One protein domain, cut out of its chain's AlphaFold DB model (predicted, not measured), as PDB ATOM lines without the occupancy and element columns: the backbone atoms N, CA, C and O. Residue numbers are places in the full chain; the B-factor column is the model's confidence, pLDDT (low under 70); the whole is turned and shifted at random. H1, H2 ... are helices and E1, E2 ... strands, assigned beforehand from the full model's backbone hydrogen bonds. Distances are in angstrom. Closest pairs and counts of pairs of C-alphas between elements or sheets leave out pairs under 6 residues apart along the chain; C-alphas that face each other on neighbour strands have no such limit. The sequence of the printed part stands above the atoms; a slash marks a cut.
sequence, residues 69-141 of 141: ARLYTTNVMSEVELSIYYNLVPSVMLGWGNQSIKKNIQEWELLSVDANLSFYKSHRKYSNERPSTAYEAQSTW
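AT A GLANCE: This is residues 69 to 141 of the 141 residues of an uncharacterized protein of Meloidogyne hapla (UniProt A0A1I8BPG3). With little regular structure, this is a long, narrow loop of chain: residues 69 to 118, which hold no named element, run to one end near residue 78, fold back to the far end near residues 98 to 107 and return. A small hairpin of E1 and E2 and the short helix H1 follow. The printed part has 73 residues, 10 of them in named elements, in the order E1, E2, H1; the class is mixed and the sheet E1 - E2 antiparallel. It is a rod of 51 by 24 by 19 A, only just extended, close to loose, with a radius of gyration of the C-alphas of 17.0 A.

IN THESE COORDINATES: Residues 104 to 105 pair with 108 to 109, antiparallel. E1 is residues 119 to 121, 6.1 A long, from C-alpha 119 at (119.138, 213.756, 234.947). E2 is residues 125 to 127, 6.4 A. H1 is residues 134 to 137, 5.0 A, ending with C-alpha 137 at (111.248, 208.693, 237.383).

HOW THE PARTS SIT: E1 and E2 form a hairpin, antiparallel at 139 degrees, with N 119 and O 127 within hydrogen-bond range at 2.8 A. The closest C-alphas of E1 and H1, of Lys 121 and Glu 136, are 7.9 A apart. H1 is too short for an O i to N i+4 pair; its one O i to N i+3 pair is within range.

THE WHOLE: The C-alphas farthest apart, of Asn 98 and Tyr 135, are 51.6 A apart. The printed part has no cut; the link E1 to E2 is tight and E2 to H1 short. Residues 96 and 100 have pLDDT under 70.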
ATOM      1  N   ALA A  69     133.975 215.018 235.552       89.31
ATOM      2  CA  ALA A  69     133.937 213.675 236.124       89.31
ATOM      3  C   ALA A  69     132.502 213.362 236.571       89.31
ATOM      4  O   ALA A  69     131.959 214.034 237.445       89.31
ATOM      5  N   ARG A  70     131.870 212.351 235.961       87.69
ATOM      6  CA  ARG A  70     130.471 211.995 236.239       87.69
ATOM      7  C   ARG A  70     130.383 210.655 236.949       87.69
ATOM      8  O   ARG A  70     130.917 209.658 236.470       87.69
ATOM      9  N   LEU A  71     129.659 210.640 238.061       88.56
ATOM     10  CA  LEU A  71     129.190 209.422 238.708       88.56
ATOM     11  C   LEU A  71     127.714 209.264 238.359       88.56
ATOM     12  O   LEU A  71     126.944 210.207 238.516       88.56
ATOM     13  N   TYR A  72     127.338 208.092 237.862       90.19
ATOM     14  CA  TYR A  72     125.962 207.778 237.497       90.19
ATOM     15  C   TYR A  72     125.625 206.351 237.920       90.19
ATOM     16  O   TYR A  72     126.512 205.523 238.136       90.19
ATOM     17  N   THR A  73     124.332 206.081 238.042       90.31
ATOM     18  CA  THR A  73     123.793 204.741 238.260       90.31
ATOM     19  C   THR A  73     123.122 204.255 236.979       90.31
ATOM     20  O   THR A  73     122.572 205.044 236.216       90.31
ATOM     21  N   THR A  74     123.192 202.952 236.714       89.81
ATOM     22  CA  THR A  74     122.444 202.321 235.613       89.81
ATOM     23  C   THR A  74     121.002 202.004 236.002       89.81
ATOM     24  O   THR A  74     120.190 201.702 235.129       89.81
ATOM     25  N   ASN A  75     120.690 202.054 237.298       92.12
ATOM     26  CA  ASN A  75     119.336 201.856 237.803       92.12
ATOM     27  C   ASN A  75     118.512 203.122 237.587       92.12
ATOM     28  O   ASN A  75     119.040 204.231 237.639       92.12
ATOM     29  N   VAL A  76     117.216 202.936 237.367       91.44
ATOM     30  CA  VAL A  76     116.274 204.044 237.207       91.44
ATOM     31  C   VAL A  76     116.120 204.816 238.516       91.44
ATOM     32  O   VAL A  76     116.242 204.254 239.610       91.44
ATOM     33  N   MET A  77     115.782 206.100 238.415       91.19
ATOM     34  CA  MET A  77     115.591 206.973 239.575       91.19
ATOM     35  C   MET A  77     114.491 206.489 240.525       91.19
ATOM     36  O   MET A  77     114.530 206.817 241.707       91.19
ATOM     37  N   SER A  78     113.515 205.711 240.040       90.81
ATOM     38  CA  SER A  78     112.496 205.101 240.905       90.81
ATOM     39  C   SER A  78     113.055 204.051 241.873       90.81
ATOM     40  O   SER A  78     112.379 203.708 242.836       90.81
ATOM     41  N   GLU A  79     114.259 203.534 241.619       91.50
ATOM     42  CA  GLU A  79     114.951 202.573 242.486       91.50
ATOM     43  C   GLU A  79     116.101 203.231 243.249       91.50
ATOM     44  O   GLU A  79     116.215 203.077 244.464       91.50
ATOM     45  N   VAL A  80     116.964 203.961 242.538       91.38
ATOM     46  CA  VAL A  80     118.157 204.585 243.114       91.38
ATOM     47  C   VAL A  80     118.215 206.044 242.706       91.38
ATOM     48  O   VAL A  80     118.475 206.371 241.552       91.38
ATOM     49  N   GLU A  81     118.051 206.926 243.687       89.81
ATOM     50  CA  GLU A  81     118.189 208.364 243.494       89.81
ATOM     51  C   GLU A  81     119.525 208.856 244.061       89.81
ATOM     52  O   GLU A  81     119.780 208.786 245.268       89.81
ATOM     53  N   LEU A  82     120.384 209.388 243.188       90.00
ATOM     54  CA  LEU A  82     121.609 210.059 243.606       90.00
ATOM     55  C   LEU A  82     121.298 211.488 244.057       90.00
ATOM     56  O   LEU A  82     120.591 212.234 243.386       90.00
ATOM     57  N   SER A  83     121.880 211.886 245.184       88.88
ATOM     58  CA  SER A  83     121.778 213.245 245.711       88.88
ATOM     59  C   SER A  83     123.133 213.734 246.213       88.88
ATOM     60  O   SER A  83     123.996 212.946 246.616       88.88
ATOM     61  N   ILE A  84     123.332 215.052 246.174       86.44
ATOM     62  CA  ILE A  84     124.529 215.683 246.728       86.44
ATOM     63  C   ILE A  84     124.397 215.674 248.252       86.44
ATOM     64  O   ILE A  84     123.453 216.226 248.816       86.44
ATOM     65  N   TYR A  85     125.354 215.035 248.922       82.81
ATOM     66  CA  TYR A  85     125.356 214.893 250.376       82.81
ATOM     67  C   TYR A  85     125.342 216.274 251.054       82.81
ATOM     68  O   TYR A  85     126.298 217.033 250.919       82.81
ATOM     69  N   TYR A  86     124.248 216.596 251.758       76.38
ATOM     70  CA  TYR A  86     124.034 217.837 252.524       76.38
ATOM     71  C   TYR A  86     124.328 219.155 251.783       76.38
ATOM     72  O   TYR A  86     124.697 220.136 252.426       76.38
ATOM     73  N   ASN A  87     124.174 219.206 250.453       75.94
ATOM     74  CA  ASN A  87     124.543 220.385 249.648       75.94
ATOM     75  C   ASN A  87     125.968 220.888 249.946       75.94
ATOM     76  O   ASN A  87     126.227 222.092 249.942       75.94
ATOM     77  N   LEU A  88     126.884 219.970 250.268       80.25
ATOM     78  CA  LEU A  88     128.261 220.332 250.553       80.25
ATOM     79  C   LEU A  88     128.901 220.971 249.323       80.25
ATOM     80  O   LEU A  88     128.761 220.473 248.204       80.25
ATOM     81  N   VAL A  89     129.649 222.047 249.562       82.44
ATOM     82  CA  VAL A  89     130.507 222.641 248.539       82.44
ATOM     83  C   VAL A  89     131.587 221.613 248.191       82.44
ATOM     84  O   VAL A  89     132.246 221.099 249.103       82.44
ATOM     85  N   PRO A  90     131.768 221.270 246.908       85.81
ATOM     86  CA  PRO A  90     132.824 220.357 246.510       85.81
ATOM     87  C   PRO A  90     134.189 220.941 246.873       85.81
ATOM     88  O   PRO A  90     134.477 222.115 246.658       85.81
ATOM     89  N   SER A  91     135.054 220.092 247.410       82.62
ATOM     90  CA  SER A  91     136.428 220.453 247.733       82.62
ATOM     91  C   SER A  91     137.358 219.362 247.245       82.62
ATOM     92  O   SER A  91     137.089 218.177 247.457       82.62
ATOM     93  N   VAL A  92     138.474 219.756 246.646       83.94
ATOM     94  CA  VAL A  92     139.534 218.838 246.239       83.94
ATOM     95  C   VAL A  92     140.770 219.126 247.076       83.94
ATOM     96  O   VAL A  92     141.222 220.263 247.179       83.94
ATOM     97  N   MET A  93     141.316 218.076 247.682       82.94
ATOM     98  CA  MET A  93     142.540 218.137 248.471       82.94
ATOM     99  C   MET A  93     143.674 217.505 247.662       82.94
ATOM    100  O   MET A  93     143.715 216.289 247.488       82.94
ATOM    101  N   LEU A  94     144.579 218.335 247.137       83.56
ATOM    102  CA  LEU A  94     145.682 217.894 246.266       83.56
ATOM    103  C   LEU A  94     146.988 217.598 247.012       83.56
ATOM    104  O   LEU A  94     147.929 217.053 246.430       83.56
ATOM    105  N   GLY A  95     147.078 217.983 248.283       77.81
ATOM    106  CA  GLY A  95     148.264 217.800 249.109       77.81
ATOM    107  C   GLY A  95     147.939 217.175 250.458       77.81
ATOM    108  O   GLY A  95     146.810 217.242 250.934       77.81
ATOM    109  N   TRP A  96     148.956 216.582 251.079       69.00
ATOM    110  CA  TRP A  96     148.875 215.962 252.401       69.00
ATOM    111  C   TRP A  96     149.770 216.721 253.389       69.00
ATOM    112  O   TRP A  96     150.837 217.218 253.017       69.00
ATOM    113  N   GLY A  97     149.353 216.819 254.655       75.38
ATOM    114  CA  GLY A  97     150.135 217.477 255.710       75.38
ATOM    115  C   GLY A  97     150.408 218.960 255.425       75.38
ATOM    116  O   GLY A  97     149.482 219.724 255.166       75.38
ATOM    117  N   ASN A  98     151.686 219.361 255.437       73.19
ATOM    118  CA  ASN A  98     152.126 220.753 255.228       73.19
ATOM    119  C   ASN A  98     151.875 221.298 253.804       73.19
ATOM    120  O   ASN A  98     152.125 222.472 253.555       73.19
ATOM    121  N   GLN A  99     151.391 220.474 252.867       74.50
ATOM    122  CA  GLN A  99     151.016 220.882 251.505       74.50
ATOM    123  C   GLN A  99     149.500 221.087 251.335       74.50
ATOM    124  O   GLN A  99     148.984 220.978 250.225       74.50
ATOM    125  N   SER A 100     148.764 221.364 252.414       66.62
ATOM    126  CA  SER A 100     147.293 221.452 252.410       66.62
ATOM    127  C   SER A 100     146.699 222.491 251.442       66.62
ATOM    128  O   SER A 100     145.534 222.368 251.084       66.62
ATOM    129  N   ILE A 101     147.487 223.467 250.974       72.50
ATOM    130  CA  ILE A 101     147.064 224.545 250.050       72.50
ATOM    131  C   ILE A 101     147.621 224.320 248.627       72.50
ATOM    132  O   ILE A 101     147.793 225.246 247.839       72.50
ATOM    133  N   LYS A 102     147.968 223.082 248.270       82.75
ATOM    134  CA  LYS A 102     148.438 222.782 246.915       82.75
ATOM    135  C   LYS A 102     147.294 222.973 245.913       82.75
ATOM    136  O   LYS A 102     146.290 222.274 245.994       82.75
ATOM    137  N   LYS A 103     147.471 223.897 244.966       83.62
ATOM    138  CA  LYS A 103     146.567 224.113 243.820       83.62
ATOM    139  C   LYS A 103     147.146 223.641 242.489       83.62
ATOM    140  O   LYS A 103     146.396 223.307 241.581       83.62
ATOM    141  N   ASN A 104     148.472 223.566 242.410       87.44
ATOM    142  CA  ASN A 104     149.185 223.213 241.189       87.44
ATOM    143  C   ASN A 104     149.526 221.722 241.158       87.44
ATOM    144  O   ASN A 104     150.070 221.173 242.125       87.44
ATOM    145  N   ILE A 105     149.247 221.073 240.032       84.56
ATOM    146  CA  ILE A 105     149.661 219.706 239.723       84.56
ATOM    147  C   ILE A 105     150.430 219.756 238.410       84.56
ATOM    148  O   ILE A 105     149.843 219.979 237.359       84.56
ATOM    149  N   GLN A 106     151.738 219.498 238.474       86.56
ATOM    150  CA  GLN A 106     152.616 219.637 237.309       86.56
ATOM    151  C   GLN A 106     152.498 221.057 236.726       86.56
ATOM    152  O   GLN A 106     152.831 222.005 237.434       86.56
ATOM    153  N   GLU A 107     152.015 221.190 235.492       89.19
ATOM    154  CA  GLU A 107     151.869 222.454 234.757       89.19
ATOM    155  C   GLU A 107     150.440 223.028 234.817       89.19
ATOM    156  O   GLU A 107     150.172 224.055 234.211       89.19
ATOM    157  N   TRP A 108     149.529 222.392 235.563       89.31
ATOM    158  CA  TRP A 108     148.124 222.796 235.663       89.31
ATOM    159  C   TRP A 108     147.796 223.397 237.030       89.31
ATOM    160  O   TRP A 108     148.181 222.841 238.065       89.31
ATOM    161  N   GLU A 109     147.019 224.480 237.038       91.69
ATOM    162  CA  GLU A 109     146.403 225.054 238.237       91.69
ATOM    163  C   GLU A 109     144.924 224.653 238.326       91.69
ATOM    164  O   GLU A 109     144.163 224.784 237.370       91.69
ATOM    165  N   LEU A 110     144.494 224.178 239.498       91.50
ATOM    166  CA  LEU A 110     143.077 223.960 239.770       91.50
ATOM    167  C   LEU A 110     142.391 225.290 240.121       91.50
ATOM    168  O   LEU A 110     142.578 225.809 241.224       91.50
ATOM    169  N   LEU A 111     141.555 225.791 239.208       91.06
ATOM    170  CA  LEU A 111     140.801 227.037 239.388       91.06
ATOM    171  C   LEU A 111     139.547 226.843 240.253       91.06
ATOM    172  O   LEU A 111     139.395 227.488 241.293       91.06
ATOM    173  N   SER A 112     138.658 225.935 239.849       90.19
ATOM    174  CA  SER A 112     137.402 225.650 240.546       90.19
ATOM    175  C   SER A 112     136.990 224.187 240.405       90.19
ATOM    176  O   SER A 112     137.482 223.446 239.553       90.19
ATOM    177  N   VAL A 113     136.087 223.762 241.286       90.44
ATOM    178  CA  VAL A 113     135.419 222.464 241.219       90.44
ATOM    179  C   VAL A 113     133.961 222.706 241.538       90.44
ATOM    180  O   VAL A 113     133.657 223.293 242.571       90.44
ATOM    181  N   ASP A 114     133.080 222.208 240.679       89.31
ATOM    182  CA  ASP A 114     131.637 222.315 240.847       89.31
ATOM    183  C   ASP A 114     131.007 220.920 240.892       89.31
ATOM    184  O   ASP A 114     131.444 219.989 240.211       89.31
ATOM    185  N   ALA A 115     129.967 220.768 241.710       88.19
ATOM    186  CA  ALA A 115     129.206 219.535 241.843       88.19
ATOM    187  C   ALA A 115     127.757 219.823 241.463       88.19
ATOM    188  O   ALA A 115     127.017 220.435 242.227       88.19
ATOM    189  N   ASN A 116     127.367 219.365 240.275       87.88
ATOM    190  CA  ASN A 116     126.032 219.575 239.727       87.88
ATOM    191  C   ASN A 116     125.328 218.237 239.516       87.88
ATOM    192  O   ASN A 116     125.942 217.260 239.084       87.88
ATOM    193  N   LEU A 117     124.025 218.211 239.795       89.44
ATOM    194  CA  LEU A 117     123.172 217.068 239.501       89.44
ATOM    195  C   LEU A 117     122.499 217.283 238.144       89.44
ATOM    196  O   LEU A 117     122.001 218.367 237.848       89.44
ATOM    197  N   SER A 118     122.496 216.241 237.322       90.81
ATOM    198  CA  SER A 118     121.811 216.235 236.032       90.81
ATOM    199  C   SER A 118     121.129 214.891 235.848       90.81
ATOM    200  O   SER A 118     121.619 213.881 236.348       90.81
ATOM    201  N   PHE A 119     120.009 214.905 235.139       90.62
ATOM    202  CA  PHE A 119     119.138 213.756 234.947       90.62
ATOM    203  C   PHE A 119     119.109 213.385 233.473       90.62
ATOM    204  O   PHE A 119     118.915 214.248 232.608       90.62
ATOM    205  N   TYR A 120     119.291 212.105 233.179       90.06
ATOM    206  CA  TYR A 120     119.217 211.583 231.826       90.06
ATOM    207  C   TYR A 120     117.792 211.108 231.546       90.06
ATOM    208  O   TYR A 120     117.358 210.070 232.037       90.06
ATOM    209  N   LYS A 121     117.040 211.891 230.765       87.00
ATOM    210  CA  LYS A 121     115.632 211.605 230.448       87.00
ATOM    211  C   LYS A 121     115.515 210.700 229.215       87.00
ATOM    212  O   LYS A 121     116.376 210.720 228.330       87.00
ATOM    213  N   SER A 122     114.392 209.985 229.104       74.62
ATOM    214  CA  SER A 122     114.037 209.034 228.028       74.62
ATOM    215  C   SER A 122     114.303 209.500 226.585       74.62
ATOM    216  O   SER A 122     114.576 208.687 225.705       74.62
ATOM    217  N   HIS A 123     114.325 210.810 226.334       74.38
ATOM    218  CA  HIS A 123     114.646 211.413 225.033       74.38
ATOM    219  C   HIS A 123     116.153 211.534 224.736       74.38
ATOM    220  O   HIS A 123     116.541 212.293 223.848       74.38
ATOM    221  N   ARG A 124     117.014 210.823 225.480       75.69
ATOM    222  CA  ARG A 124     118.486 210.891 225.387       75.69
ATOM    223  C   ARG A 124     119.058 212.291 225.607       75.69
ATOM    224  O   ARG A 124     120.091 212.655 225.048       75.69
ATOM    225  N   LYS A 125     118.359 213.094 226.407       84.81
ATOM    226  CA  LYS A 125     118.748 214.466 226.726       84.81
ATOM    227  C   LYS A 125     118.986 214.588 228.218       84.81
ATOM    228  O   LYS A 125     118.193 214.099 229.022       84.81
ATOM    229  N   TYR A 126     120.068 215.279 228.553       87.00
ATOM    230  CA  TYR A 126     120.336 215.702 229.916       87.00
ATOM    231  C   TYR A 126     119.464 216.908 230.262       87.00
ATOM    232  O   TYR A 126     119.231 217.783 229.427       87.00
ATOM    233  N   SER A 127     118.979 216.940 231.495       88.25
ATOM    234  CA  SER A 127     118.201 218.040 232.054       88.25
ATOM    235  C   SER A 127     118.646 218.289 233.490       88.25
ATOM    236  O   SER A 127     118.964 217.346 234.210       88.25
ATOM    237  N   ASN A 128     118.643 219.549 233.917       87.94
ATOM    238  CA  ASN A 128     118.895 219.914 235.316       87.94
ATOM    239  C   ASN A 128     117.608 219.861 236.158       87.94
ATOM    240  O   ASN A 128     117.641 220.049 237.371       87.94
ATOM    241  N   GLU A 129     116.463 219.610 235.520       88.25
ATOM    242  CA  GLU A 129     115.166 219.561 236.179       88.25
ATOM    243  C   GLU A 129     114.846 218.138 236.620       88.25
ATOM    244  O   GLU A 129     114.718 217.226 235.788       88.25
ATOM    245  N   ARG A 130     114.664 217.981 237.933       88.44
ATOM    246  CA  ARG A 130     114.237 216.732 238.563       88.44
ATOM    247  C   ARG A 130     112.895 216.272 237.968       88.44
ATOM    248  O   ARG A 130     112.000 217.107 237.821       88.44
ATOM    249  N   PRO A 131     112.723 214.974 237.649       87.56
ATOM    250  CA  PRO A 131     111.427 214.448 237.233       87.56
ATOM    251  C   PRO A 131     110.374 214.691 238.319       87.56
ATOM    252  O   PRO A 131     110.633 214.512 239.511       87.56
ATOM    253  N   SER A 132     109.190 215.121 237.894       86.62
ATOM    254  CA  SER A 132     108.111 215.546 238.792       86.62
ATOM    255  C   SER A 132     107.118 214.424 239.087       86.62
ATOM    256  O   SER A 132     106.456 214.432 240.124       86.62
ATOM    257  N   THR A 133     107.032 213.435 238.193       88.50
ATOM    258  CA  THR A 133     106.092 212.315 238.302       88.50
ATOM    259  C   THR A 133     106.808 210.977 238.469       88.50
ATOM    260  O   THR A 133     107.934 210.782 238.007       88.50
ATOM    261  N   ALA A 134     106.127 210.010 239.093       84.69
ATOM    262  CA  ALA A 134     106.645 208.648 239.242       84.69
ATOM    263  C   ALA A 134     106.903 207.964 237.886       84.69
ATOM    264  O   ALA A 134     107.856 207.205 237.744       84.69
ATOM    265  N   TYR A 135     106.085 208.272 236.877       86.62
ATOM    266  CA  TYR A 135     106.252 207.754 235.518       86.62
ATOM    267  C   TYR A 135     107.527 208.290 234.849       86.62
ATOM    268  O   TYR A 135     108.282 207.539 234.231       86.62
ATOM    269  N   GLU A 136     107.817 209.581 235.019       87.00
ATOM    270  CA  GLU A 136     109.080 210.158 234.555       87.00
ATOM    271  C   GLU A 136     110.274 209.533 235.283       87.00
ATOM    272  O   GLU A 136     111.261 209.184 234.640       87.00
ATOM    273  N   ALA A 137     110.178 209.312 236.598       86.31
ATOM    274  CA  ALA A 137     111.248 208.693 237.383       86.31
ATOM    275  C   ALA A 137     111.562 207.243 236.959       86.31
ATOM    276  O   ALA A 137     112.718 206.833 237.017       86.31
ATOM    277  N   GLN A 138     110.573 206.483 236.475       88.38
ATOM    278  CA  GLN A 138     110.778 205.131 235.922       88.38
ATOM    279  C   GLN A 138     111.533 205.120 234.585       88.38
ATOM    280  O   GLN A 138     111.983 204.070 234.135       88.38
ATOM    281  N   SER A 139     111.657 206.272 233.926       87.44
ATOM    282  CA  SER A 139     112.319 206.421 232.624       87.44
ATOM    283  C   SER A 139     113.455 207.450 232.648       87.44
ATOM    284  O   SER A 139     113.885 207.932 231.595       87.44
ATOM    285  N   THR A 140     113.926 207.788 233.851       88.50
ATOM    286  CA  THR A 140     115.019 208.729 234.101       88.50
ATOM    287  C   THR A 140     116.105 208.047 234.929       88.50
ATOM    288  O   THR A 140     115.799 207.214 235.786       88.50
ATOM    289  N   TRP A 141     117.357 208.416 234.667       88.94
ATOM    290  CA  TRP A 141     118.557 207.980 235.383       88.94
ATOM    291  C   TRP A 141     119.303 209.181 235.963       88.94
ATOM    292  O   TRP A 141     119.332 210.236 235.279       88.94
TER     293      TRP A 141